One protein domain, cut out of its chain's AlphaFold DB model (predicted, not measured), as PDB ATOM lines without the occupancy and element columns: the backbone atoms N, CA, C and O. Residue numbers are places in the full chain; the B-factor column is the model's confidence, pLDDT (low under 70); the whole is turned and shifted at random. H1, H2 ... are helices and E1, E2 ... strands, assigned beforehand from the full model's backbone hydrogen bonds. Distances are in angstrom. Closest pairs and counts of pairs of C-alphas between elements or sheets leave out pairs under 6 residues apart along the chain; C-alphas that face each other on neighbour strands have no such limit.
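Overview. This is residues 570 to 622 of the 846 residues of the protein "GATA-type domain-containing protein" of Naegleria fowleri (UniProt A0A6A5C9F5). A short two-stranded hairpin, E1 and E2, lies near the middle of an elongated domain, with H1 towards one end of the long axis and H4 at the other. H2 follows directly from E2, and H2 and H3 lie between those ends, near each other; no helix touches another. The printed part has 53 residues, with four named helices and two named strands in the order H1, E1, E2, H2, H3, H4; the sheet E1 - E2 is antiparallel, and the class is mostly helix. The whole is compact, with a radius of gyration of the C-alphas of 11.0 A and spans of 34 by 21 by 19 A.

Along the chain. H1, residues 570 to 574, is 6.8 A long and begins with C-alpha 570 at (316.282, 433.765, 460.263). E1, residues 580 to 582, is 6.8 A long, and E2, residues 589 to 591, is 7.0 A long. H2, residues 592 to 598, is 10.3 A long, and H3, residues 602 to 609, is 10.4 A long. H4, residues 615 to 622, is 10.9 A long and ends with C-alpha 622 at (343.998, 440.975, 454.705).

Arrangement. E1 and E2 form a hairpin with 147 degrees between their directions; N 581 and O 590 are 2.8 A apart, within hydrogen-bond range. The closest C-alphas of H1 and E1, Leu 573 and Trp 580, are 6.1 A apart. Those of E1 and H2, Trp 580 and Lys 592, are 5.4 A apart. H2 and H3 are close but not clearly touching, with C-alphas of Phe 596 and Glu 603 closest at 6.5 A, at a steep tilt of 46 degrees, opposite ways. H3 and H4 are apart. The O i to N i+4 pairs within hydrogen-bond range are 0 of 1 in H1, with 1 of 2 O i to N i+3 pairs, 2 of 3 in H2, 3 of 4 in H3 and 2 of 4 in H4.

Size, cuts and confidence. The two C-alphas farthest apart, those of Asn 575 and Gly 622, are 34.3 A apart. The printed part has no cut and no long link. The mean pLDDT of the printed part is 90.2, and residue 622 is under 70.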
ATOM      1  N   SER A 570     315.386 434.389 459.277       91.31
ATOM      2  CA  SER A 570     316.282 433.765 460.263       91.31
ATOM      3  C   SER A 570     315.601 432.721 461.157       91.31
ATOM      4  O   SER A 570     316.286 431.891 461.745       91.31
ATOM      5  N   SER A 571     314.269 432.719 461.240       91.62
ATOM      6  CA  SER A 571     313.480 431.694 461.937       91.62
ATOM      7  C   SER A 571     313.505 430.334 461.226       91.62
ATOM      8  O   SER A 571     313.557 429.305 461.896       91.62
ATOM      9  N   GLU A 572     313.536 430.308 459.887       90.38
ATOM     10  CA  GLU A 572     313.701 429.066 459.111       90.38
ATOM     11  C   GLU A 572     315.070 428.415 459.382       90.38
ATOM     12  O   GLU A 572     315.204 427.197 459.308       90.38
ATOM     13  N   LEU A 573     316.083 429.226 459.710       90.81
ATOM     14  CA  LEU A 573     317.474 428.794 459.878       90.81
ATOM     15  C   LEU A 573     317.746 428.098 461.214       90.81
ATOM     16  O   LEU A 573     318.594 427.211 461.269       90.81
ATOM     17  N   VAL A 574     317.030 428.486 462.274       89.38
ATOM     18  CA  VAL A 574     317.137 427.863 463.607       89.38
ATOM     19  C   VAL A 574     316.542 426.451 463.604       89.38
ATOM     20  O   VAL A 574     317.075 425.559 464.252       89.38
ATOM     21  N   ASN A 575     315.478 426.242 462.823       90.44
ATOM     22  CA  ASN A 575     314.766 424.966 462.712       90.44
ATOM     23  C   ASN A 575     315.213 424.124 461.497       90.44
ATOM     24  O   ASN A 575     314.574 423.125 461.162       90.44
ATOM     25  N   ALA A 576     316.275 424.530 460.795       90.94
ATOM     26  CA  ALA A 576     316.785 423.799 459.642       90.94
ATOM     27  C   ALA A 576     317.509 422.507 460.082       90.94
ATOM     28  O   ALA A 576     318.309 422.550 461.015       90.94
ATOM     29  N   PRO A 577     317.317 421.369 459.383       91.81
ATOM     30  CA  PRO A 577     317.976 420.107 459.737       91.81
ATOM     31  C   PRO A 577     319.494 420.124 459.488       91.81
ATOM     32  O   PRO A 577     320.219 419.316 460.062       91.81
ATOM     33  N   GLU A 578     319.987 421.039 458.647       91.12
ATOM     34  CA  GLU A 578     321.415 421.334 458.528       91.12
ATOM     35  C   GLU A 578     321.711 422.658 459.257       91.12
ATOM     36  O   GLU A 578     321.116 423.680 458.902       91.12
ATOM     37  N   PRO A 579     322.606 422.679 460.265       94.62
ATOM     38  CA  PRO A 579     322.815 423.857 461.096       94.62
ATOM     39  C   PRO A 579     323.462 425.004 460.315       94.62
ATOM     40  O   PRO A 579     324.505 424.848 459.670       94.62
ATOM     41  N   TRP A 580     322.865 426.188 460.428       95.69
ATOM     42  CA  TRP A 580     323.404 427.431 459.885       95.69
ATOM     43  C   TRP A 580     324.221 428.188 460.933       95.69
ATOM     44  O   TRP A 580     323.930 428.154 462.125       95.69
ATOM     45  N   VAL A 581     325.228 428.922 460.468       95.44
ATOM     46  CA  VAL A 581     326.081 429.797 461.278       95.44
ATOM     47  C   VAL A 581     326.065 431.215 460.713       95.44
ATOM     48  O   VAL A 581     326.175 431.426 459.503       95.44
ATOM     49  N   THR A 582     325.911 432.201 461.592       95.75
ATOM     50  CA  THR A 582     325.889 433.628 461.245       95.75
ATOM     51  C   THR A 582     327.303 434.211 461.244       95.75
ATOM     52  O   THR A 582     328.082 433.959 462.165       95.75
ATOM     53  N   CYS A 583     327.643 435.041 460.254       94.06
ATOM     54  CA  CYS A 583     328.899 435.791 460.278       94.06
ATOM     55  C   CYS A 583     328.821 436.985 461.254       94.06
ATOM     56  O   CYS A 583     328.014 437.884 461.016       94.06
ATOM     57  N   PRO A 584     329.693 437.103 462.276       94.50
ATOM     58  CA  PRO A 584     329.627 438.178 463.271       94.50
ATOM     59  C   PRO A 584     330.114 439.541 462.743       94.50
ATOM     60  O   PRO A 584     330.147 440.504 463.499       94.50
ATOM     61  N   LYS A 585     330.539 439.627 461.471       94.44
ATOM     62  CA  LYS A 585     330.977 440.874 460.814       94.44
ATOM     63  C   LYS A 585     329.976 441.441 459.802       94.44
ATOM     64  O   LYS A 585     330.072 442.615 459.468       94.44
ATOM     65  N   CYS A 586     329.080 440.617 459.256       93.56
ATOM     66  CA  CYS A 586     328.160 441.033 458.186       93.56
ATOM     67  C   CYS A 586     326.775 440.376 458.248       93.56
ATOM     68  O   CYS A 586     325.998 440.519 457.309       93.56
ATOM     69  N   GLU A 587     326.497 439.607 459.306       94.06
ATOM     70  CA  GLU A 587     325.213 438.961 459.622       94.06
ATOM     71  C   GLU A 587     324.660 437.990 458.555       94.06
ATOM     72  O   GLU A 587     323.615 437.368 458.747       94.06
ATOM     73  N   ARG A 588     325.386 437.769 457.448       94.94
ATOM     74  CA  ARG A 588     325.051 436.746 456.452       94.94
ATOM     75  C   ARG A 588     325.202 435.354 457.055       94.94
ATOM     76  O   ARG A 588     326.219 435.043 457.679       94.94
ATOM     77  N   TRP A 589     324.203 434.514 456.811       96.00
ATOM     78  CA  TRP A 589     324.180 433.132 457.262       96.00
ATOM     79  C   TRP A 589     324.777 432.190 456.215       96.00
ATOM     80  O   TRP A 589     324.636 432.392 455.006       96.00
ATOM     81  N   VAL A 590     325.451 431.150 456.694       96.00
ATOM     82  CA  VAL A 590     326.128 430.130 455.888       96.00
ATOM     83  C   VAL A 590     325.849 428.758 456.505       96.00
ATOM     84  O   VAL A 590     325.853 428.626 457.725       96.00
ATOM     85  N   HIS A 591     325.626 427.724 455.694       96.00
ATOM     86  CA  HIS A 591     325.563 426.342 456.185       96.00
ATOM     87  C   HIS A 591     326.898 425.927 456.831       96.00
ATOM     88  O   HIS A 591     327.955 426.073 456.208       96.00
ATOM     89  N   LYS A 592     326.863 425.351 458.043       94.81
ATOM     90  CA  LYS A 592     328.062 424.883 458.769       94.81
ATOM     91  C   LYS A 592     328.859 423.853 457.956       94.81
ATOM     92  O   LYS A 592     330.080 423.942 457.875       94.81
ATOM     93  N   LYS A 593     328.167 422.929 457.284       95.25
ATOM     94  CA  LYS A 593     328.765 421.901 456.417       95.25
ATOM     95  C   LYS A 593     329.443 422.505 455.186       95.25
ATOM     96  O   LYS A 593     330.595 422.187 454.914       95.25
ATOM     97  N   CYS A 594     328.769 423.406 454.464       95.88
ATOM     98  CA  CYS A 594     329.354 424.042 453.278       95.88
ATOM     99  C   CYS A 594     330.562 424.927 453.618       95.88
ATOM    100  O   CYS A 594     331.485 425.029 452.819       95.88
ATOM    101  N   LEU A 595     330.571 425.547 454.801       93.44
ATOM    102  CA  LEU A 595     331.741 426.242 455.333       93.44
ATOM    103  C   LEU A 595     332.911 425.276 455.570       93.44
ATOM    104  O   LEU A 595     334.006 425.525 455.073       93.44
ATOM    105  N   PHE A 596     332.688 424.192 456.319       93.00
ATOM    106  CA  PHE A 596     333.739 423.225 456.657       93.00
ATOM    107  C   PHE A 596     334.295 422.518 455.408       93.00
ATOM    108  O   PHE A 596     335.493 422.271 455.334       93.00
ATOM    109  N   ALA A 597     333.459 422.284 454.391       94.38
ATOM    110  CA  ALA A 597     333.877 421.722 453.106       94.38
ATOM    111  C   ALA A 597     334.858 422.618 452.320       94.38
ATOM    112  O   ALA A 597     335.667 422.102 451.556       94.38
ATOM    113  N   VAL A 598     334.801 423.944 452.498       92.38
ATOM    114  CA  VAL A 598     335.727 424.898 451.851       92.38
ATOM    115  C   VAL A 598     336.913 425.239 452.759       92.38
ATOM    116  O   VAL A 598     338.012 425.492 452.275       92.38
ATOM    117  N   LEU A 599     336.708 425.243 454.078       90.56
ATOM    118  CA  LEU A 599     337.702 425.627 455.079       90.56
ATOM    119  C   LEU A 599     337.804 424.539 456.169       90.56
ATOM    120  O   LEU A 599     337.350 424.762 457.292       90.56
ATOM    121  N   PRO A 600     338.423 423.373 455.888       88.62
ATOM    122  CA  PRO A 600     338.501 422.264 456.849       88.62
ATOM    123  C   PRO A 600     339.234 422.651 458.145       88.62
ATOM    124  O   PRO A 600     338.860 422.234 459.236       88.62
ATOM    125  N   ASN A 601     340.226 423.544 458.059       88.12
ATOM    126  CA  ASN A 601     340.943 424.058 459.231       88.12
ATOM    127  C   ASN A 601     340.094 424.979 460.135       88.12
ATOM    128  O   ASN A 601     340.493 425.238 461.273       88.12
ATOM    129  N   ILE A 602     338.934 425.471 459.674       87.62
ATOM    130  CA  ILE A 602     338.067 426.341 460.483       87.62
ATOM    131  C   ILE A 602     337.350 425.575 461.598       87.62
ATOM    132  O   ILE A 602     337.007 426.198 462.596       87.62
ATOM    133  N   GLU A 603     337.164 424.255 461.501       87.44
ATOM    134  CA  GLU A 603     336.466 423.478 462.538       87.44
ATOM    135  C   GLU A 603     337.130 423.633 463.919       87.44
ATOM    136  O   GLU A 603     336.454 423.897 464.917       87.44
ATOM    137  N   LYS A 604     338.470 423.617 463.964       85.62
ATOM    138  CA  LYS A 604     339.251 423.860 465.189       85.62
ATOM    139  C   LYS A 604     339.054 425.277 465.741       85.62
ATOM    140  O   LYS A 604     338.913 425.445 466.947       85.62
ATOM    141  N   GLN A 605     339.000 426.296 464.879       80.69
ATOM    142  CA  GLN A 605     338.737 427.682 465.300       80.69
ATOM    143  C   GLN A 605     337.282 427.883 465.750       80.69
ATOM    144  O   GLN A 605     337.019 428.625 466.696       80.69
ATOM    145  N   PHE A 606     336.339 427.196 465.102       87.62
ATOM    146  CA  PHE A 606     334.923 427.246 465.435       87.62
ATOM    147  C   PHE A 606     334.652 426.665 466.825       87.62
ATOM    148  O   PHE A 606     333.930 427.294 467.592       87.62
ATOM    149  N   MET A 607     335.278 425.539 467.189       83.25
ATOM    150  CA  MET A 607     335.158 424.975 468.541       83.25
ATOM    151  C   MET A 607     335.672 425.918 469.643       83.25
ATOM    152  O   MET A 607     335.131 425.906 470.742       83.25
ATOM    153  N   ILE A 608     336.678 426.753 469.356       84.50
ATOM    154  CA  ILE A 608     337.250 427.694 470.335       84.50
ATOM    155  C   ILE A 608     336.379 428.950 470.499       84.50
ATOM    156  O   ILE A 608     336.226 429.452 471.609       84.50
ATOM    157  N   LEU A 609     335.828 429.489 469.404       83.94
ATOM    158  CA  LEU A 609     335.183 430.814 469.402       83.94
ATOM    159  C   LEU A 609     333.657 430.791 469.226       83.94
ATOM    160  O   LEU A 609     333.025 431.840 469.364       83.94
ATOM    161  N   ASN A 610     333.066 429.646 468.865       85.94
ATOM    162  CA  ASN A 610     331.653 429.475 468.484       85.94
ATOM    163  C   ASN A 610     331.151 430.500 467.438       85.94
ATOM    164  O   ASN A 610     329.967 430.829 467.356       85.94
ATOM    165  N   ARG A 611     332.070 431.043 466.630       89.31
ATOM    166  CA  ARG A 611     331.844 432.142 465.681       89.31
ATOM    167  C   ARG A 611     332.614 431.880 464.394       89.31
ATOM    168  O   ARG A 611     333.764 431.457 464.430       89.31
ATOM    169  N   VAL A 612     331.989 432.180 463.257       89.69
ATOM    170  CA  VAL A 612     332.569 431.990 461.920       89.69
ATOM    171  C   VAL A 612     332.651 433.324 461.210       89.69
ATOM    172  O   VAL A 612     331.625 433.912 460.895       89.69
ATOM    173  N   ILE A 613     333.850 433.778 460.862       90.88
ATOM    174  CA  ILE A 613     333.991 434.865 459.892       90.88
ATOM    175  C   ILE A 613     333.821 434.258 458.493       90.88
ATOM    176  O   ILE A 613     334.573 433.367 458.113       90.88
ATOM    177  N   CYS A 614     332.828 434.715 457.723       89.19
ATOM    178  CA  CYS A 614     332.677 434.263 456.340       89.19
ATOM    179  C   CYS A 614     333.844 434.774 455.478       89.19
ATOM    180  O   CYS A 614     334.351 435.870 455.710       89.19
ATOM    181  N   ASP A 615     334.242 434.010 454.459       89.19
ATOM    182  CA  ASP A 615     335.469 434.269 453.684       89.19
ATOM    183  C   ASP A 615     335.542 435.686 453.052       89.19
ATOM    184  O   ASP A 615     336.609 436.291 453.034       89.19
ATOM    185  N   GLU A 616     334.411 436.314 452.692       89.75
ATOM    186  CA  GLU A 616     334.396 437.735 452.278       89.75
ATOM    187  C   GLU A 616     334.943 438.659 453.378       89.75
ATOM    188  O   GLU A 616     335.786 439.517 453.134       89.75
ATOM    189  N   CYS A 617     334.489 438.456 454.614       92.00
ATOM    190  CA  CYS A 617     334.893 439.233 455.783       92.00
ATOM    191  C   CYS A 617     336.196 438.724 456.429       92.00
ATOM    192  O   CYS A 617     336.670 439.311 457.409       92.00
ATOM    193  N   MET A 618     336.767 437.638 455.901       89.62
ATOM    194  CA  MET A 618     338.117 437.163 456.200       89.62
ATOM    195  C   MET A 618     339.115 437.880 455.283       89.62
ATOM    196  O   MET A 618     340.012 438.562 455.776       89.62
ATOM    197  N   ASN A 619     338.870 437.864 453.970       90.75
ATOM    198  CA  ASN A 619     339.712 438.519 452.964       90.75
ATOM    199  C   ASN A 619     339.757 440.050 453.133       90.75
ATOM    200  O   ASN A 619     340.819 440.653 452.982       90.75
ATOM    201  N   MET A 620     338.652 440.680 453.556       84.25
ATOM    202  CA  MET A 620     338.615 442.112 453.910       84.25
ATOM    203  C   MET A 620     339.632 442.507 455.000       84.25
ATOM    204  O   MET A 620     340.168 443.615 454.962       84.25
ATOM    205  N   ASN A 621     339.966 441.613 455.942       76.50
ATOM    206  CA  ASN A 621     340.994 441.905 456.949       76.50
ATOM    207  C   ASN A 621     342.416 441.873 456.369       76.50
ATOM    208  O   ASN A 621     343.264 442.631 456.829       76.50
ATOM    209  N   GLY A 622     342.682 441.043 455.355       63.16
ATOM    210  CA  GLY A 622     343.998 440.975 454.705       63.16
ATOM    211  C   GLY A 622     344.350 442.230 453.898       63.16
ATOM    212  O   GLY A 622     345.523 442.537 453.719       63.16
TER     213      GLY A 622